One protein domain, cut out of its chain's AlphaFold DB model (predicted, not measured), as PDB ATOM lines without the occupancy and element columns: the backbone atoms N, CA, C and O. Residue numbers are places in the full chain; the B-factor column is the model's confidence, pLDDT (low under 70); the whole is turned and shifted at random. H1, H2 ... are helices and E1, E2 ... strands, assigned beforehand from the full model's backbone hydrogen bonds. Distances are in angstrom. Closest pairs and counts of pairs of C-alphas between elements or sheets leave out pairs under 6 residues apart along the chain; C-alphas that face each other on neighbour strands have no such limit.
ATOM      1  N   ALA A 161     253.554 320.421 268.534       91.31
ATOM      2  CA  ALA A 161     253.789 321.754 269.078       91.31
ATOM      3  C   ALA A 161     252.699 322.723 268.616       91.31
ATOM      4  O   ALA A 161     252.413 322.793 267.423       91.31
ATOM      5  N   ASN A 162     252.150 323.507 269.528       94.50
ATOM      6  CA  ASN A 162     251.338 324.672 269.205       94.50
ATOM      7  C   ASN A 162     252.100 325.920 269.645       94.50
ATOM      8  O   ASN A 162     252.821 325.878 270.642       94.50
ATOM      9  N   ILE A 163     251.987 327.000 268.883       95.75
ATOM     10  CA  ILE A 163     252.591 328.288 269.218       95.75
ATOM     11  C   ILE A 163     251.472 329.313 269.206       95.75
ATOM     12  O   ILE A 163     250.845 329.517 268.168       95.75
ATOM     13  N   ASP A 164     251.231 329.957 270.337       95.88
ATOM     14  CA  ASP A 164     250.265 331.039 270.436       95.88
ATOM     15  C   ASP A 164     250.927 332.331 270.907       95.88
ATOM     16  O   ASP A 164     252.008 332.324 271.492       95.88
ATOM     17  N   GLY A 165     250.313 333.460 270.571       96.19
ATOM     18  CA  GLY A 165     250.759 334.779 270.996       96.19
ATOM     19  C   GLY A 165     249.647 335.802 270.855       96.19
ATOM     20  O   GLY A 165     248.827 335.722 269.940       96.19
ATOM     21  N   ILE A 166     249.617 336.782 271.752       95.06
ATOM     22  CA  ILE A 166     248.507 337.728 271.869       95.06
ATOM     23  C   ILE A 166     248.960 339.162 271.583       95.06
ATOM     24  O   ILE A 166     250.025 339.605 272.012       95.06
ATOM     25  N   LEU A 167     248.118 339.918 270.881       94.44
ATOM     26  CA  LEU A 167     248.136 341.377 270.862       94.44
ATOM     27  C   LEU A 167     246.959 341.885 271.675       94.44
ATOM     28  O   LEU A 167     245.800 341.601 271.364       94.44
ATOM     29  N   ARG A 168     247.264 342.647 272.722       92.12
ATOM     30  CA  ARG A 168     246.243 343.196 273.611       92.12
ATOM     31  C   ARG A 168     245.594 344.423 272.973       92.12
ATOM     32  O   ARG A 168     246.292 345.330 272.517       92.12
ATOM     33  N   GLY A 169     244.266 344.416 272.926       89.69
ATOM     34  CA  GLY A 169     243.465 345.581 272.561       89.69
ATOM     35  C   GLY A 169     243.303 346.542 273.738       89.69
ATOM     36  O   GLY A 169     243.883 346.355 274.809       89.69
ATOM     37  N   GLN A 170     242.476 347.568 273.554       86.31
ATOM     38  CA  GLN A 170     242.017 348.397 274.660       86.31
ATOM     39  C   GLN A 170     240.923 347.661 275.424       86.31
ATOM     40  O   GLN A 170     239.862 347.372 274.872       86.31
ATOM     41  N   THR A 171     241.161 347.407 276.708       73.62
ATOM     42  CA  THR A 171     240.111 346.918 277.600       73.62
ATOM     43  C   THR A 171     239.024 347.988 277.720       73.62
ATOM     44  O   THR A 171     239.328 349.099 278.172       73.62
ATOM     45  N   PRO A 172     237.762 347.699 277.352       71.25
ATOM     46  CA  PRO A 172     236.664 348.625 277.589       71.25
ATOM     47  C   PRO A 172     236.561 348.938 279.084       71.25
ATOM     48  O   PRO A 172     236.669 348.036 279.911       71.25
ATOM     49  N   ALA A 173     236.312 350.199 279.443       68.06
ATOM     50  CA  ALA A 173     236.279 350.644 280.844       68.06
ATOM     51  C   ALA A 173     235.260 349.886 281.729       68.06
ATOM     52  O   ALA A 173     235.367 349.919 282.952       68.06
ATOM     53  N   GLU A 174     234.288 349.203 281.117       66.88
ATOM     54  CA  GLU A 174     233.182 348.506 281.781       66.88
ATOM     55  C   GLU A 174     233.321 346.971 281.788       66.88
ATOM     56  O   GLU A 174     232.453 346.285 282.323       66.88
ATOM     57  N   SER A 175     234.382 346.396 281.207       68.38
ATOM     58  CA  SER A 175     234.563 344.937 281.135       68.38
ATOM     59  C   SER A 175     235.897 344.484 281.715       68.38
ATOM     60  O   SER A 175     236.953 345.011 281.386       68.38
ATOM     61  N   TYR A 176     235.849 343.454 282.562       70.19
ATOM     62  CA  TYR A 176     237.044 342.823 283.137       70.19
ATOM     63  C   TYR A 176     237.789 341.933 282.132       70.19
ATOM     64  O   TYR A 176     238.963 341.629 282.331       70.19
ATOM     65  N   VAL A 177     237.113 341.525 281.055       78.44
ATOM     66  CA  VAL A 177     237.647 340.679 279.987       78.44
ATOM     67  C   VAL A 177     237.466 341.419 278.670       78.44
ATOM     68  O   VAL A 177     236.378 341.909 278.380       78.44
ATOM     69  N   SER A 178     238.541 341.540 277.893       85.62
ATOM     70  CA  SER A 178     238.449 342.097 276.541       85.62
ATOM     71  C   SER A 178     238.052 340.986 275.573       85.62
ATOM     72  O   SER A 178     238.633 339.900 275.668       85.62
ATOM     73  N   PRO A 179     237.105 341.234 274.658       92.75
ATOM     74  CA  PRO A 179     236.738 340.254 273.648       92.75
ATOM     75  C   PRO A 179     237.938 339.933 272.752       92.75
ATOM     76  O   PRO A 179     238.803 340.779 272.523       92.75
ATOM     77  N   THR A 180     238.013 338.704 272.255       94.44
ATOM     78  CA  THR A 180     239.182 338.172 271.551       94.44
ATOM     79  C   THR A 180     238.794 337.680 270.163       94.44
ATOM     80  O   THR A 180     237.825 336.943 269.986       94.44
ATOM     81  N   ILE A 181     239.591 338.066 269.171       96.94
ATOM     82  CA  ILE A 181     239.585 337.500 267.825       96.94
ATOM     83  C   ILE A 181     240.721 336.483 267.755       96.94
ATOM     84  O   ILE A 181     241.878 336.838 267.973       96.94
ATOM     85  N   LEU A 182     240.403 335.229 267.446       97.69
ATOM     86  CA  LEU A 182     241.385 334.164 267.275       97.69
ATOM     87  C   LEU A 182     241.709 333.989 265.785       97.69
ATOM     88  O   LEU A 182     240.830 333.665 264.993       97.69
ATOM     89  N   VAL A 183     242.968 334.172 265.400       97.81
ATOM     90  CA  VAL A 183     243.487 333.909 264.052       97.81
ATOM     91  C   VAL A 183     244.313 332.628 264.095       97.81
ATOM     92  O   VAL A 183     245.317 332.564 264.800       97.81
ATOM     93  N   VAL A 184     243.901 331.611 263.343       96.50
ATOM     94  CA  VAL A 184     244.503 330.273 263.361       96.50
ATOM     95  C   VAL A 184     245.100 329.946 262.001       96.50
ATOM     96  O   VAL A 184     244.450 330.154 260.980       96.50
ATOM     97  N   ALA A 185     246.298 329.372 261.985       95.12
ATOM     98  CA  ALA A 185     246.836 328.663 260.828       95.12
ATOM     99  C   ALA A 185     247.507 327.365 261.288       95.12
ATOM    100  O   ALA A 185     247.957 327.259 262.433       95.12
ATOM    101  N   HIS A 186     247.598 326.376 260.404       91.50
ATOM    102  CA  HIS A 186     248.348 325.153 260.674       91.50
ATOM    103  C   HIS A 186     249.630 325.122 259.848       91.50
ATOM    104  O   HIS A 186     249.639 325.457 258.664       91.50
ATOM    105  N   TYR A 187     250.739 324.757 260.490       88.81
ATOM    106  CA  TYR A 187     252.048 324.743 259.831       88.81
ATOM    107  C   TYR A 187     252.405 323.393 259.223       88.81
ATOM    108  O   TYR A 187     253.363 323.314 258.450       88.81
ATOM    109  N   ASP A 188     251.679 322.340 259.587       84.25
ATOM    110  CA  ASP A 188     251.914 320.998 259.094       84.25
ATOM    111  C   ASP A 188     251.207 320.748 257.758       84.25
ATOM    112  O   ASP A 188     250.216 321.389 257.405       84.25
ATOM    113  N   SER A 189     251.764 319.815 256.994       80.50
ATOM    114  CA  SER A 189     251.276 319.435 255.668       80.50
ATOM    115  C   SER A 189     251.184 317.924 255.563       80.50
ATOM    116  O   SER A 189     252.066 317.226 256.056       80.50
ATOM    117  N   PHE A 190     250.190 317.402 254.858       79.50
ATOM    118  CA  PHE A 190     250.101 315.974 254.580       79.50
ATOM    119  C   PHE A 190     250.544 315.670 253.148       79.50
ATOM    120  O   PHE A 190     250.163 316.371 252.214       79.50
ATOM    121  N   GLY A 191     251.340 314.616 252.969       77.81
ATOM    122  CA  GLY A 191     251.811 314.195 251.658       77.81
ATOM    123  C   GLY A 191     252.089 312.699 251.604       77.81
ATOM    124  O   GLY A 191     252.516 312.079 252.574       77.81
ATOM    125  N   VAL A 192     251.882 312.113 250.427       78.94
ATOM    126  CA  VAL A 192     252.121 310.685 250.165       78.94
ATOM    127  C   VAL A 192     253.613 310.332 250.210       78.94
ATOM    128  O   VAL A 192     253.975 309.169 250.371       78.94
ATOM    129  N   VAL A 193     254.493 311.332 250.106       81.94
ATOM    130  CA  VAL A 193     255.950 311.176 250.162       81.94
ATOM    131  C   VAL A 193     256.520 312.195 251.156       81.94
ATOM    132  O   VAL A 193     256.892 313.298 250.759       81.94
ATOM    133  N   PRO A 194     256.619 311.858 252.455       77.75
ATOM    134  CA  PRO A 194     256.982 312.828 253.495       77.75
ATOM    135  C   PRO A 194     258.364 313.457 253.294       77.75
ATOM    136  O   PRO A 194     258.612 314.595 253.686       77.75
ATOM    137  N   GLY A 195     259.288 312.711 252.685       75.31
ATOM    138  CA  GLY A 195     260.655 313.178 252.473       75.31
ATOM    139  C   GLY A 195     260.850 314.150 251.324       75.31
ATOM    140  O   GLY A 195     261.936 314.714 251.180       75.31
ATOM    141  N   LEU A 196     259.820 314.334 250.508       74.69
ATOM    142  CA  LEU A 196     259.895 315.143 249.314       74.69
ATOM    143  C   LEU A 196     259.589 316.603 249.663       74.69
ATOM    144  O   LEU A 196     258.439 317.020 249.779       74.69
ATOM    145  N   ARG A 197     260.650 317.385 249.855       69.19
ATOM    146  CA  ARG A 197     260.570 318.827 250.129       69.19
ATOM    147  C   ARG A 197     259.966 319.551 248.917       69.19
ATOM    148  O   ARG A 197     260.373 319.284 247.789       69.19
ATOM    149  N   GLY A 198     259.006 320.447 249.137       56.91
ATOM    150  CA  GLY A 198     258.476 321.389 248.135       56.91
ATOM    151  C   GLY A 198     257.622 320.807 247.000       56.91
ATOM    152  O   GLY A 198     256.945 321.557 246.299       56.91
ATOM    153  N   ALA A 199     257.613 319.488 246.815       47.72
ATOM    154  CA  ALA A 199     256.896 318.830 245.725       47.72
ATOM    155  C   ALA A 199     255.440 318.467 246.070       47.72
ATOM    156  O   ALA A 199     254.678 318.109 245.181       47.72
ATOM    157  N   THR A 200     255.030 318.621 247.332       47.66
ATOM    158  CA  THR A 200     253.622 318.590 247.747       47.66
ATOM    159  C   THR A 200     253.334 319.781 248.654       47.66
ATOM    160  O   THR A 200     253.811 319.817 249.785       47.66
ATOM    161  N   GLY A 201     252.550 320.747 248.181       49.91
ATOM    162  CA  GLY A 201     251.859 321.684 249.067       49.91
ATOM    163  C   GLY A 201     252.700 322.820 249.666       49.91
ATOM    164  O   GLY A 201     253.087 322.788 250.836       49.91
ATOM    165  N   ASN A 202     252.802 323.925 248.919       53.00
ATOM    166  CA  ASN A 202     252.845 325.260 249.541       53.00
ATOM    167  C   ASN A 202     251.515 325.613 250.232       53.00
ATOM    168  O   ASN A 202     251.434 326.626 250.916       53.00
ATOM    169  N   GLU A 203     250.490 324.783 250.065       59.94
ATOM    170  CA  GLU A 203     249.102 325.020 250.449       59.94
ATOM    171  C   GLU A 203     248.971 325.488 251.914       59.94
ATOM    172  O   GLU A 203     248.766 326.690 252.112       59.94
ATOM    173  N   PRO A 204     249.319 324.696 252.952       66.69
ATOM    174  CA  PRO A 204     249.327 325.219 254.324       66.69
ATOM    175  C   PRO A 204     250.371 326.319 254.593       66.69
ATOM    176  O   PRO A 204     250.222 327.109 255.523       66.69
ATOM    177  N   ALA A 205     251.462 326.398 253.809       79.12
ATOM    178  CA  ALA A 205     252.523 327.391 254.048       79.12
ATOM    179  C   ALA A 205     252.008 328.823 253.913       79.12
ATOM    180  O   ALA A 205     252.394 329.695 254.686       79.12
ATOM    181  N   THR A 206     251.132 329.055 252.941       86.06
ATOM    182  CA  THR A 206     250.613 330.393 252.650       86.06
ATOM    183  C   THR A 206     249.748 330.932 253.790       86.06
ATOM    184  O   THR A 206     249.866 332.109 254.125       86.06
ATOM    185  N   GLY A 207     248.969 330.072 254.457       89.88
ATOM    186  CA  GLY A 207     248.207 330.431 255.658       89.88
ATOM    187  C   GLY A 207     249.110 330.837 256.827       89.88
ATOM    188  O   GLY A 207     248.872 331.864 257.464       89.88
ATOM    189  N   VAL A 208     250.202 330.096 257.059       92.25
ATOM    190  CA  VAL A 208     251.212 330.450 258.076       92.25
ATOM    191  C   VAL A 208     251.845 331.801 257.770       92.25
ATOM    192  O   VAL A 208     251.923 332.658 258.644       92.25
ATOM    193  N   VAL A 209     252.290 332.009 256.533       91.25
ATOM    194  CA  VAL A 209     252.954 333.255 256.131       91.25
ATOM    195  C   VAL A 209     252.003 334.445 256.239       91.25
ATOM    196  O   VAL A 209     252.401 335.498 256.734       91.25
ATOM    197  N   ALA A 210     250.734 334.268 255.872       92.12
ATOM    198  CA  ALA A 210     249.705 335.279 256.069       92.12
ATOM    199  C   ALA A 210     249.482 335.597 257.551       92.12
ATOM    200  O   ALA A 210     249.415 336.768 257.917       92.12
ATOM    201  N   LEU A 211     249.434 334.583 258.418       95.69
ATOM    202  CA  LEU A 211     249.341 334.779 259.864       95.69
ATOM    203  C   LEU A 211     250.541 335.573 260.398       95.69
ATOM    204  O   LEU A 211     250.356 336.529 261.153       95.69
ATOM    205  N   LEU A 212     251.762 335.228 259.978       94.75
ATOM    206  CA  LEU A 212     252.976 335.949 260.363       94.75
ATOM    207  C   LEU A 212     252.942 337.407 259.887       94.75
ATOM    208  O   LEU A 212     253.285 338.312 260.648       94.75
ATOM    209  N   GLU A 213     252.487 337.653 258.663       93.38
ATOM    210  CA  GLU A 213     252.379 339.005 258.120       93.38
ATOM    211  C   GLU A 213     251.305 339.830 258.836       93.38
ATOM    212  O   GLU A 213     251.553 340.977 259.210       93.38
ATOM    213  N   LEU A 214     250.145 339.240 259.133       95.12
ATOM    214  CA  LEU A 214     249.123 339.880 259.959       95.12
ATOM    215  C   LEU A 214     249.666 340.200 261.353       95.12
ATOM    216  O   LEU A 214     249.487 341.323 261.825       95.12
ATOM    217  N   SER A 215     250.394 339.273 261.984       95.69
ATOM    218  CA  SER A 215     251.017 339.503 263.292       95.69
ATOM    219  C   SER A 215     251.961 340.714 263.265       95.69
ATOM    220  O   SER A 215     251.907 341.574 264.147       95.69
ATOM    221  N   ARG A 216     252.751 340.855 262.192       94.94
ATOM    222  CA  ARG A 216     253.676 341.972 261.963       94.94
ATOM    223  C   ARG A 216     252.942 343.294 261.740       94.94
ATOM    224  O   ARG A 216     253.313 344.312 262.332       94.94
ATOM    225  N   LEU A 217     251.918 343.303 260.886       94.94
ATOM    226  CA  LEU A 217     251.146 344.504 260.559       94.94
ATOM    227  C   LEU A 217     250.348 345.006 261.765       94.94
ATOM    228  O   LEU A 217     250.419 346.195 262.085       94.94
ATOM    229  N   PHE A 218     249.651 344.114 262.474       95.56
ATOM    230  CA  PHE A 218     248.894 344.478 263.670       95.56
ATOM    231  C   PHE A 218     249.801 344.916 264.817       95.56
ATOM    232  O   PHE A 218     249.472 345.891 265.484       95.56
ATOM    233  N   SER A 219     250.974 344.300 264.995       95.19
ATOM    234  CA  SER A 219     251.968 344.751 265.981       95.19
ATOM    235  C   SER A 219     252.375 346.212 265.755       95.19
ATOM    236  O   SER A 219     252.355 347.035 266.673       95.19
ATOM    237  N   ARG A 220     252.652 346.585 264.496       94.62
ATOM    238  CA  ARG A 220     252.975 347.972 264.120       94.62
ATOM    239  C   ARG A 220     251.781 348.913 264.263       94.62
ATOM    240  O   ARG A 220     251.963 350.059 264.667       94.62
ATOM    241  N   LEU A 221     250.580 348.448 263.928       94.44
ATOM    242  CA  LEU A 221     249.354 349.232 264.057       94.44
ATOM    243  C   LEU A 221     249.055 349.539 265.532       94.44
ATOM    244  O   LEU A 221     248.824 350.698 265.874       94.44
ATOM    245  N   TYR A 222     249.127 348.525 266.399       93.19
ATOM    246  CA  TYR A 222     248.808 348.592 267.830       93.19
ATOM    247  C   TYR A 222     249.911 349.264 268.662       93.19
ATOM    248  O   TYR A 222     249.679 349.595 269.826       93.19
ATOM    249  N   ALA A 223     251.080 349.543 268.073       91.62
ATOM    250  CA  ALA A 223     252.125 350.358 268.697       91.62
ATOM    251  C   ALA A 223     251.636 351.777 269.049       91.62
ATOM    252  O   ALA A 223     252.154 352.407 269.971       91.62
ATOM    253  N   ASN A 224     250.623 352.285 268.338       93.06
ATOM    254  CA  ASN A 224     249.916 353.502 268.716       93.06
ATOM    255  C   ASN A 224     248.623 353.144 269.452       93.06
ATOM    256  O   ASN A 224     247.717 352.557 268.863       93.06
ATOM    257  N   VAL A 225     248.501 353.589 270.704       89.38
ATOM    258  CA  VAL A 225     247.320 353.354 271.550       89.38
ATOM    259  C   VAL A 225     246.023 353.769 270.849       89.38
ATOM    260  O   VAL A 225     245.026 353.075 270.971       89.38
ATOM    261  N   LYS A 226     246.027 354.839 270.041       91.12
ATOM    262  CA  LYS A 226     244.827 355.311 269.317       91.12
ATOM    263  C   LYS A 226     244.312 354.345 268.245       91.12
ATOM    264  O   LYS A 226     243.165 354.471 267.835       91.12
ATOM    265  N   ASN A 227     245.162 353.438 267.776       92.19
ATOM    266  CA  ASN A 227     244.837 352.461 266.741       92.19
ATOM    267  C   ASN A 227     244.524 351.075 267.325       92.19
ATOM    268  O   ASN A 227     244.174 350.170 266.571       92.19
ATOM    269  N   GLN A 228     244.694 350.890 268.637       90.88
ATOM    270  CA  GLN A 228     244.338 349.645 269.306       90.88
ATOM    271  C   GLN A 228     242.817 349.491 269.280       90.88
ATOM    272  O   GLN A 228     242.094 350.370 269.750       90.88
ATOM    273  N   GLY A 229     242.337 348.385 268.712       88.75
ATOM    274  CA  GLY A 229     240.918 348.044 268.738       88.75
ATOM    275  C   GLY A 229     240.452 347.634 270.136       88.75
ATOM    276  O   GLY A 229     241.264 347.391 271.026       88.75
ATOM    277  N   ASN A 230     239.139 347.487 270.309       90.25
ATOM    278  CA  ASN A 230     238.531 347.018 271.564       90.25
ATOM    279  C   ASN A 230     238.639 345.492 271.758       90.25
ATOM    280  O   ASN A 230     238.134 344.957 272.743       90.25
ATOM    281  N   HIS A 231     239.279 344.801 270.813       91.56
ATOM    282  CA  HIS A 231     239.467 343.357 270.807       91.56
ATOM    283  C   HIS A 231     240.945 343.004 270.952       91.56
ATOM    284  O   HIS A 231     241.812 343.617 270.316       91.56
ATOM    285  N   ASN A 232     241.223 341.967 271.738       93.56
ATOM    286  CA  ASN A 232     242.487 341.251 271.661       93.56
ATOM    287  C   ASN A 232     242.553 340.480 270.342       93.56
ATOM    288  O   ASN A 232     241.537 339.985 269.856       93.56
ATOM    289  N   ILE A 233     243.754 340.325 269.795       95.81
ATOM    290  CA  ILE A 233     243.999 339.431 268.663       95.81
ATOM    291  C   ILE A 233     244.930 338.327 269.145       95.81
ATOM    292  O   ILE A 233     246.085 338.586 269.480       95.81
ATOM    293  N   LEU A 234     244.412 337.106 269.216       96.50
ATOM    294  CA  LEU A 234     245.160 335.908 269.567       96.50
ATOM    295  C   LEU A 234     245.551 335.192 268.278       96.50
ATOM    296  O   LEU A 234     244.697 334.883 267.455       96.50
ATOM    297  N   PHE A 235     246.837 334.938 268.096       97.81
ATOM    298  CA  PHE A 235     247.370 334.206 266.955       97.81
ATOM    299  C   PHE A 235     247.759 332.804 267.401       97.81
ATOM    300  O   PHE A 235     248.482 332.671 268.382       97.81
ATOM    301  N   LEU A 236     247.316 331.780 266.672       97.12
ATOM    302  CA  LEU A 236     247.612 330.376 266.944       97.12
ATOM    303  C   LEU A 236     248.182 329.696 265.696       97.12
ATOM    304  O   LEU A 236     247.521 329.603 264.662       97.12
ATOM    305  N   LEU A 237     249.395 329.165 265.823       95.88
ATOM    306  CA  LEU A 237     249.995 328.218 264.894       95.88
ATOM    307  C   LEU A 237     249.895 326.810 265.480       95.88
ATOM    308  O   LEU A 237     250.583 326.487 266.450       95.88
ATOM    309  N   SER A 238     249.058 325.965 264.882       93.62
ATOM    310  CA  SER A 238     248.871 324.577 265.321       93.62
ATOM    311  C   SER A 238     249.591 323.580 264.411       93.62
ATOM    312  O   SER A 238     249.783 323.814 263.217       93.62
ATOM    313  N   GLY A 239     249.970 322.437 264.982       90.44
ATOM    314  CA  GLY A 239     250.266 321.225 264.215       90.44
ATOM    315  C   GLY A 239     249.144 320.193 264.339       90.44
ATOM    316  O   GLY A 239     248.174 320.396 265.071       90.44
ATOM    317  N   GLY A 240     249.292 319.050 263.673       87.25
ATOM    318  CA  GLY A 240     248.357 317.929 263.765       87.25
ATOM    319  C   GLY A 240     247.099 318.075 262.909       87.25
ATOM    320  O   GLY A 240     246.099 317.433 263.226       87.25
ATOM    321  N   SER A 241     247.119 318.870 261.836       85.38
ATOM    322  CA  SER A 241     246.016 318.944 260.867       85.38
ATOM    323  C   SER A 241     245.727 317.575 260.242       85.38
ATOM    324  O   SER A 241     244.572 317.157 260.180       85.38
ATOM    325  N   SER A 242     246.768 316.794 259.921       79.44
ATOM    326  CA  SER A 242     246.627 315.421 259.407       79.44
ATOM    327  C   SER A 242     246.076 314.420 260.428       79.44
ATOM    328  O   SER A 242     245.753 313.288 260.078       79.44
ATOM    329  N   LEU A 243     245.995 314.813 261.700       83.31
ATOM    330  CA  LEU A 243     245.411 314.038 262.790       83.31
ATOM    331  C   LEU A 243     244.033 314.592 263.168       83.31
ATOM    332  O   LEU A 243     243.676 314.609 264.340       83.31
ATOM    333  N   ASN A 244     243.273 315.077 262.181       85.19
ATOM    334  CA  ASN A 244     241.961 315.688 262.392       85.19
ATOM    335  C   ASN A 244     242.015 316.878 263.373       85.19
ATOM    336  O   ASN A 244     241.181 317.005 264.268       85.19
ATOM    337  N   PHE A 245     243.028 317.736 263.205       89.81
ATOM    338  CA  PHE A 245     243.247 318.950 264.004       89.81
ATOM    339  C   PHE A 245     243.415 318.707 265.515       89.81
ATOM    340  O   PHE A 245     243.084 319.566 266.337       89.81
ATOM    341  N   GLU A 246     243.979 317.557 265.898       89.50
ATOM    342  CA  GLU A 246     244.173 317.179 267.306       89.50
ATOM    343  C   GLU A 246     245.017 318.204 268.085       89.50
ATOM    344  O   GLU A 246     244.773 318.435 269.268       89.50
ATOM    345  N   GLY A 247     245.968 318.880 267.423       91.50
ATOM    346  CA  GLY A 247     246.755 319.948 268.045       91.50
ATOM    347  C   GLY A 247     245.902 321.133 268.492       91.50
ATOM    348  O   GLY A 247     245.993 321.532 269.652       91.50
ATOM    349  N   THR A 248     245.034 321.655 267.620       93.25
ATOM    350  CA  THR A 248     244.100 322.747 267.952       93.25
ATOM    351  C   THR A 248     243.111 322.324 269.029       93.25
ATOM    352  O   THR A 248     242.864 323.076 269.969       93.25
ATOM    353  N   ARG A 249     242.570 321.104 268.925       93.38
ATOM    354  CA  ARG A 249     241.628 320.560 269.908       93.38
ATOM    355  C   ARG A 249     242.241 320.517 271.306       93.38
ATOM    356  O   ARG A 249     241.670 321.059 272.245       93.38
ATOM    357  N   LYS A 250     243.420 319.911 271.441       92.38
ATOM    358  CA  LYS A 250     244.104 319.788 272.734       92.38
ATOM    359  C   LYS A 250     244.556 321.141 273.277       92.38
ATOM    360  O   LYS A 250     244.538 321.321 274.488       92.38
ATOM    361  N   TRP A 251     244.933 322.085 272.411       93.81
ATOM    362  CA  TRP A 251     245.204 323.460 272.833       93.81
ATOM    363  C   TRP A 251     243.960 324.105 273.442       93.81
ATOM    364  O   TRP A 251     244.053 324.670 274.526       93.81
ATOM    365  N   LEU A 252     242.796 323.961 272.797       93.62
ATOM    366  CA  LEU A 252     241.527 324.499 273.294       93.62
ATOM    367  C   LEU A 252     241.141 323.884 274.648       93.62
ATOM    368  O   LEU A 252     240.757 324.618 275.553       93.62
ATOM    369  N   ASP A 253     241.311 322.568 274.804       92.69
ATOM    370  CA  ASP A 253     241.048 321.848 276.061       92.69
ATOM    371  C   ASP A 253     241.959 322.310 277.218       92.69
ATOM    372  O   ASP A 253     241.605 322.171 278.390       92.69
ATOM    373  N   GLN A 254     243.148 322.836 276.904       92.06
ATOM    374  CA  GLN A 254     244.115 323.343 277.882       92.06
ATOM    375  C   GLN A 254     243.870 324.806 278.269       92.06
ATOM    376  O   GLN A 254     244.386 325.248 279.300       92.06
ATOM    377  N   GLN A 255     243.092 325.558 277.483       91.62
ATOM    378  CA  GLN A 255     242.844 326.965 277.768       91.62
ATOM    379  C   GLN A 255     241.891 327.141 278.962       91.62
ATOM    380  O   GLN A 255     240.875 326.451 279.069       91.62
ATOM    381  N   PRO A 256     242.161 328.106 279.862       91.44
ATOM    382  CA  PRO A 256     241.212 328.482 280.903       91.44
ATOM    383  C   PRO A 256     239.865 328.919 280.309       91.44
ATOM    384  O   PRO A 256     239.839 329.605 279.286       91.44
ATOM    385  N   MET A 257     238.753 328.628 280.998       90.12
ATOM    386  CA  MET A 257     237.409 329.004 280.522       90.12
ATOM    387  C   MET A 257     237.268 330.502 280.220       90.12
ATOM    388  O   MET A 257     236.609 330.878 279.263       90.12
ATOM    389  N   ILE A 258     237.949 331.365 280.980       89.19
ATOM    390  CA  ILE A 258     237.935 332.816 280.739       89.19
ATOM    391  C   ILE A 258     238.516 333.204 279.370       89.19
ATOM    392  O   ILE A 258     238.077 334.183 278.777       89.19
ATOM    393  N   VAL A 259     239.496 332.450 278.856       89.31
ATOM    394  CA  VAL A 259     240.073 332.688 277.528       89.31
ATOM    395  C   VAL A 259     239.093 332.211 276.469       89.31
ATOM    396  O   VAL A 259     238.784 332.972 275.556       89.31
ATOM    397  N   THR A 260     238.561 330.996 276.609       90.94
ATOM    398  CA  THR A 260     237.659 330.406 275.611       90.94
ATOM    399  C   THR A 260     236.327 331.147 275.506       90.94
ATOM    400  O   THR A 260     235.860 331.376 274.396       90.94
ATOM    401  N   GLU A 261     235.764 331.613 276.623       91.88
ATOM    402  CA  GLU A 261     234.552 332.447 276.648       91.88
ATOM    403  C   GLU A 261     234.783 333.859 276.088       91.88
ATOM    404  O   GLU A 261     233.832 334.505 275.656       91.88
ATOM    405  N   SER A 262     236.031 334.344 276.060       92.50
ATOM    406  CA  SER A 262     236.354 335.653 275.475       92.50
ATOM    407  C   SER A 262     236.428 335.641 273.946       92.50
ATOM    408  O   SER A 262     236.446 336.710 273.341       92.50
ATOM    409  N   ILE A 263     236.516 334.467 273.309       95.19
ATOM    410  CA  ILE A 263     236.673 334.352 271.854       95.19
ATOM    411  C   ILE A 263     235.321 334.613 271.178       95.19
ATOM    412  O   ILE A 263     234.431 333.767 271.201       95.19
ATOM    413  N   GLU A 264     235.179 335.772 270.537       95.00
ATOM    414  CA  GLU A 264     233.952 336.154 269.818       95.00
ATOM    415  C   GLU A 264     233.981 335.741 268.342       95.00
ATOM    416  O   GLU A 264     232.938 335.538 267.719       95.00
ATOM    417  N   PHE A 265     235.180 335.635 267.763       96.62
ATOM    418  CA  PHE A 265     235.363 335.336 266.348       96.62
ATOM    419  C   PHE A 265     236.628 334.515 266.114       96.62
ATOM    420  O   PHE A 265     237.669 334.776 266.720       96.62
ATOM    421  N   VAL A 266     236.541 333.547 265.198       97.31
ATOM    422  CA  VAL A 266     237.664 332.703 264.781       97.31
ATOM    423  C   VAL A 266     237.867 332.842 263.275       97.31
ATOM    424  O   VAL A 266     236.950 332.596 262.494       97.31
ATOM    425  N   LEU A 267     239.080 333.215 262.874       96.94
ATOM    426  CA  LEU A 267     239.531 333.287 261.490       96.94
ATOM    427  C   LEU A 267     240.547 332.173 261.229       96.94
ATOM    428  O   LEU A 267     241.662 332.225 261.741       96.94
ATOM    429  N   CYS A 268     240.184 331.194 260.403       95.00
ATOM    430  CA  CYS A 268     241.092 330.129 259.982       95.00
ATOM    431  C   CYS A 268     241.724 330.484 258.631       95.00
ATOM    432  O   CYS A 268     241.011 330.709 257.654       95.00
ATOM    433  N   LEU A 269     243.054 330.532 258.585       92.94
ATOM    434  CA  LEU A 269     243.838 330.788 257.383       92.94
ATOM    435  C   LEU A 269     244.422 329.475 256.873       92.94
ATOM    436  O   LEU A 269     245.270 328.867 257.527       92.94
ATOM    437  N   ASP A 270     243.993 329.073 255.685       87.44
ATOM    438  CA  ASP A 270     244.486 327.885 255.000       87.44
ATOM    439  C   ASP A 270     244.573 328.171 253.499       87.44
ATOM    440  O   ASP A 270     243.633 328.709 252.916       87.44
ATOM    441  N   SER A 271     245.711 327.833 252.889       79.88
ATOM    442  CA  SER A 271     245.862 327.745 251.431       79.88
ATOM    443  C   SER A 271     245.379 328.964 250.639       79.88
ATOM    444  O   SER A 271     244.750 328.837 249.594       79.88
ATOM    445  N   ILE A 272     245.701 330.166 251.130       80.12
ATOM    446  CA  ILE A 272     245.236 331.434 250.546       80.12
ATOM    447  C   ILE A 272     246.160 332.008 249.461       80.12
ATOM    448  O   ILE A 272     245.864 333.065 248.909       80.12
ATOM    449  N   GLY A 273     247.304 331.371 249.195       71.50
ATOM    450  CA  GLY A 273     248.276 331.850 248.213       71.50
ATOM    451  C   GLY A 273     248.313 330.997 246.950       71.50
ATOM    452  O   GLY A 273     248.554 329.794 247.018       71.50
ATOM    453  N   GLU A 274     248.173 331.649 245.798       65.88
ATOM    454  CA  GLU A 274     248.547 331.089 244.498       65.88
ATOM    455  C   GLU A 274     249.919 331.634 244.067       65.88
ATOM    456  O   GLU A 274     250.257 332.780 244.382       65.88
ATOM    457  N   PRO A 275     250.738 330.843 243.352       58.06
ATOM    458  CA  PRO A 275     251.980 331.335 242.773       58.06
ATOM    459  C   PRO A 275     251.662 332.336 241.652       58.06
ATOM    460  O   PRO A 275     251.384 331.946 240.522       58.06
ATOM    461  N   VAL A 276     251.700 333.632 241.962       57.62
ATOM    462  CA  VAL A 276     251.554 334.703 240.969       57.62
ATOM    463  C   VAL A 276     252.947 335.145 240.522       57.62
ATOM    464  O   VAL A 276     253.739 335.596 241.344       57.62
ATOM    465  N   GLU A 277     253.254 335.012 239.230       56.09
ATOM    466  CA  GLU A 277     254.598 335.269 238.678       56.09
ATOM    467  C   GLU A 277     255.014 336.754 238.666       56.09
ATOM    468  O   GLU A 277     256.203 337.035 238.566       56.09
ATOM    469  N   ASP A 278     254.079 337.696 238.851       55.34
ATOM    470  CA  ASP A 278     254.313 339.134 238.607       55.34
ATOM    471  C   ASP A 278     254.035 340.066 239.804       55.34
ATOM    472  O   ASP A 278     254.012 341.292 239.660       55.34
ATOM    473  N   LEU A 279     253.817 339.529 241.008       56.59
ATOM    474  CA  LEU A 279     253.663 340.362 242.203       56.59
ATOM    475  C   LEU A 279     255.017 340.532 242.899       56.59
ATOM    476  O   LEU A 279     255.659 339.556 243.268       56.59
ATOM    477  N   PHE A 280     255.435 341.785 243.107       55.34
ATOM    478  CA  PHE A 280     256.527 342.123 244.022       55.34
ATOM    479  C   PHE A 280     256.132 341.685 245.436       55.34
ATOM    480  O   PHE A 280     255.472 342.433 246.164       55.34
ATOM    481  N   PHE A 281     256.492 340.464 245.822       61.81
ATOM    482  CA  PHE A 281     256.330 340.013 247.193       61.81
ATOM    483  C   PHE A 281     257.352 340.730 248.081       61.81
ATOM    484  O   PHE A 281     258.475 341.031 247.674       61.81
ATOM    485  N   ASP A 282     256.954 341.049 249.315       77.00
ATOM    486  CA  ASP A 282     257.909 341.491 250.331       77.00
ATOM    487  C   ASP A 282     258.938 340.362 250.519       77.00
ATOM    488  O   ASP A 282     258.559 339.204 250.701       77.00
ATOM    489  N   SER A 283     260.231 340.700 250.501       84.69
ATOM    490  CA  SER A 283     261.355 339.787 250.769       84.69
ATOM    491  C   SER A 283     261.143 338.887 251.996       84.69
ATOM    492  O   SER A 283     261.626 337.753 252.046       84.69
ATOM    493  N   PHE A 284     260.386 339.383 252.981       86.12
ATOM    494  CA  PHE A 284     259.958 338.622 254.147       86.12
ATOM    495  C   PHE A 284     259.104 337.399 253.776       86.12
ATOM    496  O   PHE A 284     259.377 336.296 254.248       86.12
ATOM    497  N   LEU A 285     258.088 337.586 252.929       84.31
ATOM    498  CA  LEU A 285     257.146 336.538 252.532       84.31
ATOM    499  C   LEU A 285     257.845 335.472 251.689       84.31
ATOM    500  O   LEU A 285     257.671 334.286 251.956       84.31
ATOM    501  N   GLU A 286     258.669 335.888 250.722       82.06
ATOM    502  CA  GLU A 286     259.418 334.966 249.856       82.06
ATOM    503  C   GLU A 286     260.333 334.054 250.675       82.06
ATOM    504  O   GLU A 286     260.291 332.836 250.520       82.06
ATOM    505  N   SER A 287     261.080 334.631 251.623       86.19
ATOM    506  CA  SER A 287     262.011 333.881 252.471       86.19
ATOM    507  C   SER A 287     261.295 332.832 253.330       86.19
ATOM    508  O   SER A 287     261.762 331.699 253.461       86.19
ATOM    509  N   TRP A 288     260.148 333.184 253.924       86.88
ATOM    510  CA  TRP A 288     259.374 332.242 254.735       86.88
ATOM    511  C   TRP A 288     258.669 331.182 253.896       86.88
ATOM    512  O   TRP A 288     258.642 330.022 254.304       86.88
ATOM    513  N   LEU A 289     258.135 331.541 252.727       84.06
ATOM    514  CA  LEU A 289     257.562 330.570 251.796       84.06
ATOM    515  C   LEU A 289     258.622 329.573 251.323       84.06
ATOM    516  O   LEU A 289     258.375 328.371 251.362       84.06
ATOM    517  N   GLU A 290     259.817 330.038 250.958       81.50
ATOM    518  CA  GLU A 290     260.932 329.177 250.559       81.50
ATOM    519  C   GLU A 290     261.406 328.280 251.716       81.50
ATOM    520  O   GLU A 290     261.632 327.079 251.538       81.50
ATOM    521  N   SER A 291     261.483 328.817 252.938       83.19
ATOM    522  CA  SER A 291     261.822 328.034 254.132       83.19
ATOM    523  C   SER A 291     260.769 326.964 254.455       83.19
ATOM    524  O   SER A 291     261.112 325.829 254.792       83.19
ATOM    525  N   LEU A 292     259.481 327.286 254.329       83.00
ATOM    526  CA  LEU A 292     258.389 326.339 254.564       83.00
ATOM    527  C   LEU A 292     258.287 325.294 253.445       83.00
ATOM    528  O   LEU A 292     257.969 324.139 253.718       83.00
ATOM    529  N   ALA A 293     258.593 325.665 252.202       78.44
ATOM    530  CA  ALA A 293     258.630 324.745 251.068       78.44
ATOM    531  C   ALA A 293     259.825 323.780 251.144       78.44
ATOM    532  O   ALA A 293     259.714 322.611 250.779       78.44
ATOM    533  N   SER A 294     260.971 324.240 251.644       77.50
ATOM    534  CA  SER A 294     262.196 323.435 251.746       77.50
ATOM    535  C   SER A 294     262.246 322.509 252.968       77.50
ATOM    536  O   SER A 294     263.170 321.700 253.082       77.50
ATOM    537  N   THR A 295     261.259 322.570 253.864       80.44
ATOM    538  CA  THR A 295     261.207 321.761 255.090       80.44
ATOM    539  C   THR A 295     260.132 320.674 255.014       80.44
ATOM    540  O   THR A 295     259.049 320.870 254.466       80.44
ATOM    541  N   THR A 296     260.418 319.492 255.572       80.50
ATOM    542  CA  THR A 296     259.399 318.447 255.755       80.50
ATOM    543  C   THR A 296     258.512 318.843 256.929       80.50
ATOM    544  O   THR A 296     258.986 318.934 258.060       80.50
ATOM    545  N   ARG A 297     257.223 319.072 256.665       82.69
ATOM    546  CA  ARG A 297     256.249 319.552 257.664       82.69
ATOM    547  C   ARG A 297     255.168 318.527 257.999       82.69
ATOM    548  O   ARG A 297     254.214 318.841 258.695       82.69
ATOM    549  N   MET A 298     255.308 317.294 257.522       83.50
ATOM    550  CA  MET A 298     254.349 316.232 257.801       83.50
ATOM    551  C   MET A 298     254.607 315.581 259.149       83.50
ATOM    552  O   MET A 298     255.686 315.052 259.378       83.50
ATOM    553  N   TYR A 299     253.607 315.534 260.020       83.31
ATOM    554  CA  TYR A 299     253.678 314.734 261.239       83.31
ATOM    555  C   TYR A 299     253.674 313.225 260.911       83.31
ATOM    556  O   TYR A 299     252.882 312.808 260.063       83.31
ATOM    557  N   PRO A 300     254.488 312.365 261.560       84.44
ATOM    558  CA  PRO A 300     255.539 312.620 262.560       84.44
ATOM    559  C   PRO A 300     256.944 312.842 261.959       84.44
ATOM    560  O   PRO A 300     257.932 312.856 262.684       84.44
ATOM    561  N   PHE A 301     257.047 312.969 260.636       80.38
ATOM    562  CA  PHE A 301     258.299 313.107 259.883       80.38
ATOM    563  C   PHE A 301     258.950 314.489 259.994       80.38
ATOM    564  O   PHE A 301     260.123 314.634 259.652       80.38
ATOM    565  N   ALA A 302     258.196 315.498 260.432       76.06
ATOM    566  CA  ALA A 302     258.706 316.827 260.708       76.06
ATOM    567  C   ALA A 302     259.835 316.731 261.738       76.06
ATOM    568  O   ALA A 302     259.714 315.999 262.724       76.06
ATOM    569  N   GLU A 303     260.937 317.446 261.494       65.56
ATOM    570  CA  GLU A 303     262.086 317.432 262.398       65.56
ATOM    571  C   GLU A 303     261.619 317.716 263.824       65.56
ATOM    572  O   GLU A 303     260.924 318.701 264.100       65.56
ATOM    573  N   SER A 304     261.940 316.770 264.710       52.94
ATOM    574  CA  SER A 304     261.409 316.755 266.057       52.94
ATOM    575  C   SER A 304     261.785 318.037 266.788       52.94
ATOM    576  O   SER A 304     262.804 318.681 266.553       52.94
ATOM    577  N   THR A 305     260.945 318.384 267.749       48.59
ATOM    578  CA  THR A 305     261.039 319.520 268.666       48.59
ATOM    579  C   THR A 305     262.344 319.620 269.479       48.59
ATOM    580  O   THR A 305     262.470 320.517 270.310       48.59
ATOM    581  N   SER A 306     263.302 318.720 269.262       41.59
ATOM    582  CA  SER A 306     264.619 318.645 269.886       41.59
ATOM    583  C   SER A 306     265.689 319.062 268.881       41.59
ATOM    584  O   SER A 306     265.744 318.481 267.803       41.59
ATOM    585  N   ALA A 307     266.497 320.053 269.271       45.72
ATOM    586  CA  ALA A 307     267.638 320.641 268.565       45.72
ATOM    587  C   ALA A 307     268.154 319.844 267.358       45.72
ATOM    588  O   ALA A 307     268.511 318.672 267.492       45.72
ATOM    589  N   SER A 308     268.269 320.522 266.210       49.34
ATOM    590  CA  SER A 308     268.983 319.965 265.069       49.34
ATOM    591  C   SER A 308     270.362 319.483 265.526       49.34
ATOM    592  O   SER A 308     271.075 320.202 266.231       49.34
ATOM    593  N   ALA A 309     270.754 318.278 265.112       51.09
ATOM    594  CA  ALA A 309     272.093 317.752 265.371       51.09
ATOM    595  C   ALA A 309     273.201 318.677 264.815       51.09
ATOM    596  O   ALA A 309     274.341 318.597 265.266       51.09
ATOM    597  N   SER A 310     272.858 319.570 263.873       56.59
ATOM    598  CA  SER A 310     273.732 320.600 263.295       56.59
ATOM    599  C   SER A 310     273.800 321.909 264.101       56.59
ATOM    600  O   SER A 310     274.596 322.781 263.765       56.59
ATOM    601  N   GLY A 311     272.990 322.078 265.156       58.81
ATOM    602  CA  GLY A 311     272.861 323.348 265.888       58.81
ATOM    603  C   GLY A 311     272.036 324.418 265.158       58.81
ATOM    604  O   GLY A 311     271.950 325.551 265.629       58.81
ATOM    605  N   GLU A 312     271.422 324.073 264.024       66.38
ATOM    606  CA  GLU A 312     270.534 324.962 263.274       66.38
ATOM    607  C   GLU A 312     269.184 325.159 263.980       66.38
ATOM    608  O   GLU A 312     268.669 324.273 264.669       66.38
ATOM    609  N   ILE A 313     268.612 326.355 263.800       71.69
ATOM    610  CA  ILE A 313     267.289 326.717 264.315       71.69
ATOM    611  C   ILE A 313     266.251 325.882 263.565       71.69
ATOM    612  O   ILE A 313     266.136 325.989 262.346       71.69
ATOM    613  N   THR A 314     265.479 325.069 264.287       83.06
ATOM    614  CA  THR A 314     264.411 324.273 263.666       83.06
ATOM    615  C   THR A 314     263.267 325.174 263.202       83.06
ATOM    616  O   THR A 314     263.077 326.267 263.741       83.06
ATOM    617  N   LEU A 315     262.450 324.716 262.244       85.06
ATOM    618  CA  LEU A 315     261.319 325.500 261.726       85.06
ATOM    619  C   LEU A 315     260.429 326.052 262.854       85.06
ATOM    620  O   LEU A 315     260.107 327.235 262.869       85.06
ATOM    621  N   LEU A 316     260.090 325.213 263.836       88.38
ATOM    622  CA  LEU A 316     259.254 325.602 264.977       88.38
ATOM    623  C   LEU A 316     259.911 326.677 265.850       88.38
ATOM    624  O   LEU A 316     259.234 327.599 266.293       88.38
ATOM    625  N   GLN A 317     261.224 326.587 266.075       89.06
ATOM    626  CA  GLN A 317     261.966 327.627 266.793       89.06
ATOM    627  C   GLN A 317     262.024 328.930 265.988       89.06
ATOM    628  O   GLN A 317     261.963 330.014 266.566       89.06
ATOM    629  N   GLY A 318     262.123 328.833 264.659       90.81
ATOM    630  CA  GLY A 318     262.033 329.974 263.756       90.81
ATOM    631  C   GLY A 318     260.683 330.681 263.872       90.81
ATOM    632  O   GLY A 318     260.656 331.892 264.091       90.81
ATOM    633  N   LEU A 319     259.585 329.924 263.778       92.62
ATOM    634  CA  LEU A 319     258.208 330.423 263.905       92.62
ATOM    635  C   LEU A 319     257.962 331.073 265.277       92.62
ATOM    636  O   LEU A 319     257.452 332.188 265.366       92.62
ATOM    637  N   GLU A 320     258.406 330.427 266.355       93.69
ATOM    638  CA  GLU A 320     258.309 330.966 267.715       93.69
ATOM    639  C   GLU A 320     259.090 332.282 267.856       93.69
ATOM    640  O   GLU A 320     258.592 333.263 268.411       93.69
ATOM    641  N   ARG A 321     260.315 332.330 267.319       93.25
ATOM    642  CA  ARG A 321     261.171 333.520 267.375       93.25
ATOM    643  C   ARG A 321     260.567 334.694 266.613       93.25
ATOM    644  O   ARG A 321     260.645 335.817 267.103       93.25
ATOM    645  N   ILE A 322     259.993 334.463 265.433       94.25
ATOM    646  CA  ILE A 322     259.387 335.550 264.658       94.25
ATOM    647  C   ILE A 322     258.108 336.063 265.323       94.25
ATOM    648  O   ILE A 322     257.933 337.275 265.413       94.25
ATOM    649  N   MET A 323     257.280 335.178 265.889       95.44
ATOM    650  CA  MET A 323     256.119 335.589 266.682       95.44
ATOM    651  C   MET A 323     256.545 336.413 267.900       95.44
ATOM    652  O   MET A 323     255.969 337.467 268.144       95.44
ATOM    653  N   LYS A 324     257.612 336.017 268.611       96.31
ATOM    654  CA  LYS A 324     258.163 336.775 269.755       96.31
ATOM    655  C   LYS A 324     258.643 338.182 269.402       96.31
ATOM    656  O   LYS A 324     258.698 339.033 270.284       96.31
ATOM    657  N   ASN A 325     258.995 338.439 268.143       94.75
ATOM    658  CA  ASN A 325     259.398 339.775 267.708       94.75
ATOM    659  C   ASN A 325     258.207 340.734 267.566       94.75
ATOM    660  O   ASN A 325     258.407 341.946 267.635       94.75
ATOM    661  N   TYR A 326     256.996 340.216 267.334       94.62
ATOM    662  CA  TYR A 326     255.816 341.027 267.012       94.62
ATOM    663  C   TYR A 326     254.696 340.935 268.052       94.62
ATOM    664  O   TYR A 326     253.925 341.883 268.186       94.62
ATOM    665  N   LEU A 327     254.605 339.834 268.791       95.31
ATOM    666  CA  LEU A 327     253.511 339.526 269.706       95.31
ATOM    667  C   LEU A 327     253.969 339.547 271.166       95.31
ATOM    668  O   LEU A 327     255.146 339.358 271.479       95.31
ATOM    669  N   ASN A 328     253.012 339.735 272.071       89.88
ATOM    670  CA  ASN A 328     253.221 339.608 273.505       89.88
ATOM    671  C   ASN A 328     252.895 338.177 273.956       89.88
ATOM    672  O   ASN A 328     252.061 337.506 273.353       89.88
ATOM    673  N   GLU A 329     253.544 337.732 275.037       90.56
ATOM    674  CA  GLU A 329     253.210 336.473 275.730       90.56
ATOM    675  C   GLU A 329     253.191 335.245 274.802       90.56
ATOM    676  O   GLU A 329     252.289 334.420 274.867       90.56
ATOM    677  N   VAL A 330     254.196 335.121 273.927       95.50
ATOM    678  CA  VAL A 330     254.282 333.974 273.015       95.50
ATOM    679  C   VAL A 330     254.660 332.713 273.777       95.50
ATOM    680  O   VAL A 330     255.762 332.636 274.342       95.50
ATOM    681  N   ASN A 331     253.776 331.723 273.737       93.69
ATOM    682  CA  ASN A 331     253.964 330.426 274.362       93.69
ATOM    683  C   ASN A 331     254.090 329.320 273.311       93.69
ATOM    684  O   ASN A 331     253.545 329.407 272.212       93.69
ATOM    685  N   ARG A 332     254.840 328.272 273.657       92.38
ATOM    686  CA  ARG A 332     254.949 327.058 272.856       92.38
ATOM    687  C   ARG A 332     254.556 325.862 273.704       92.38
ATOM    688  O   ARG A 332     255.341 325.399 274.531       92.38
ATOM    689  N   ASP A 333     253.387 325.319 273.412       90.75
ATOM    690  CA  ASP A 333     252.838 324.171 274.114       90.75
ATOM    691  C   ASP A 333     253.110 322.877 273.362       90.75
ATOM    692  O   ASP A 333     252.957 322.784 272.144       90.75
ATOM    693  N   LEU A 334     253.530 321.853 274.106       90.81
ATOM    694  CA  LEU A 334     253.760 320.514 273.579       90.81
ATOM    695  C   LEU A 334     252.628 319.590 274.014       90.81
ATOM    696  O   LEU A 334     252.492 319.240 275.187       90.81
ATOM    697  N   VAL A 335     251.848 319.148 273.040       87.75
ATOM    698  CA  VAL A 335     250.710 318.259 273.219       87.75
ATOM    699  C   VAL A 335     251.126 316.830 272.896       87.75
ATOM    700  O   VAL A 335     251.624 316.533 271.809       87.75
ATOM    701  N   ARG A 336     250.893 315.910 273.835       87.31
ATOM    702  CA  ARG A 336     251.036 314.476 273.572       87.31
ATOM    703  C   ARG A 336     249.786 313.935 272.900       87.31
ATOM    704  O   ARG A 336     248.668 314.235 273.312       87.31
ATOM    705  N   VAL A 337     250.025 313.118 271.889       83.00
ATOM    706  CA  VAL A 337     249.000 312.440 271.111       83.00
ATOM    707  C   VAL A 337     248.833 311.027 271.654       83.00
ATOM    708  O   VAL A 337     249.824 310.347 271.930       83.00
ATOM    709  N   ASP A 338     247.586 310.596 271.811       81.75
ATOM    710  CA  ASP A 338     247.277 309.248 272.270       81.75
ATOM    711  C   ASP A 338     247.603 308.235 271.149       81.75
ATOM    712  O   ASP A 338     247.089 308.350 270.032       81.75
ATOM    713  N   PRO A 339     248.465 307.231 271.396       75.94
ATOM    714  CA  PRO A 339     248.925 306.317 270.346       75.94
ATOM    715  C   PRO A 339     247.837 305.344 269.875       75.94
ATOM    716  O   PRO A 339     247.974 304.727 268.828       75.94
TER     717      PRO A 339
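This is residues 161 to 339 of the 404 residues of the protein "Peptidase_M28 domain-containing protein" of Polysphondylium pallidum (strain ATCC 26659 / Pp 5 / PN500) (UniProt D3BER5). A twisted sheet of five strands is the core of three layers, with the long helix H1 and H5 side by side over one face and the short H2 over the other. H4 packs on H1 away from the sheet, and in the long link before H4 residues 276 to 281 stick out. The printed part has 179 residues, with five named helices and five named strands in the order E1 E2 H1 E3 H2 H3 E4 H4 H5 E5. The sheet is mixed, in the order E4, E2, E3, E1, E5, and the class is mixed, helices and strands. The whole is compact, with a radius of gyration of the C-alphas of 16.8 A and spans of 54 by 46 by 30 A.

E1, residues 161 to 167, begins at C-alpha 161 (253.789, 321.754, 269.078) and is 20.5 A long. E2 is residues 180 to 186; H1, residues 203 to 222, is 29.3 A long and ends at C-alpha 222 (248.808, 348.592, 267.830). E3 is residues 232 to 238, H2 246 to 254, H3 257 to 262, E4 263 to 269 and H4 283 to 293. H5, residues 315 to 326, is 17.3 A long, and E5, residues 328 to 335, is 21.5 A long and ends at C-alpha 335 (250.710, 318.259, 273.219).

E4 and E2 are parallel, with N 184 and O 267 2.8 A apart, within hydrogen-bond range. E2 and E3 are parallel, with N 183 and O 234 at 2.8 A; E2, H1, E3 is a strand-helix-strand unit, two parallel neighbours with a helix between, its crossover right-handed. E3, H2 H3, E4 is a split unit, with E2 between its strands, also right-handed. E1 is antiparallel to E3, N 165 to O 235 at 3.0 A, and to E5, N 164 to O 331 at 3.0 A. H1 runs along the strands, 8.7 A over the sheet. H5, on the same face, has a height over the sheet of 9.0 A and touches H1, the closest C-alphas being those of Ser 219 and Tyr 326 at 5.5 A. H2 is on the opposite face, at 8.2 A; H3 is on the sheet too. H4 is not on the sheet but touches H1, C-alphas of Ala 205 and Leu 292 at 6.0 A. Each O i to N i+4 pair is within hydrogen-bond range in H2, H3 and H4, against 15 of 16 in H1 and 7 of 8 in H5.

The C-alphas farthest apart, of Glu 174 and Val 193, are 54.0 A apart. The printed part has no cut. The links E1 to E2, E2 to H1, E4 to H4 and H4 to H5 are long. Mean pLDDT of the printed part is 83.7; it is under 70 in residues 173 to 175, 197 to 204, 274 to 281 and 303 to 312.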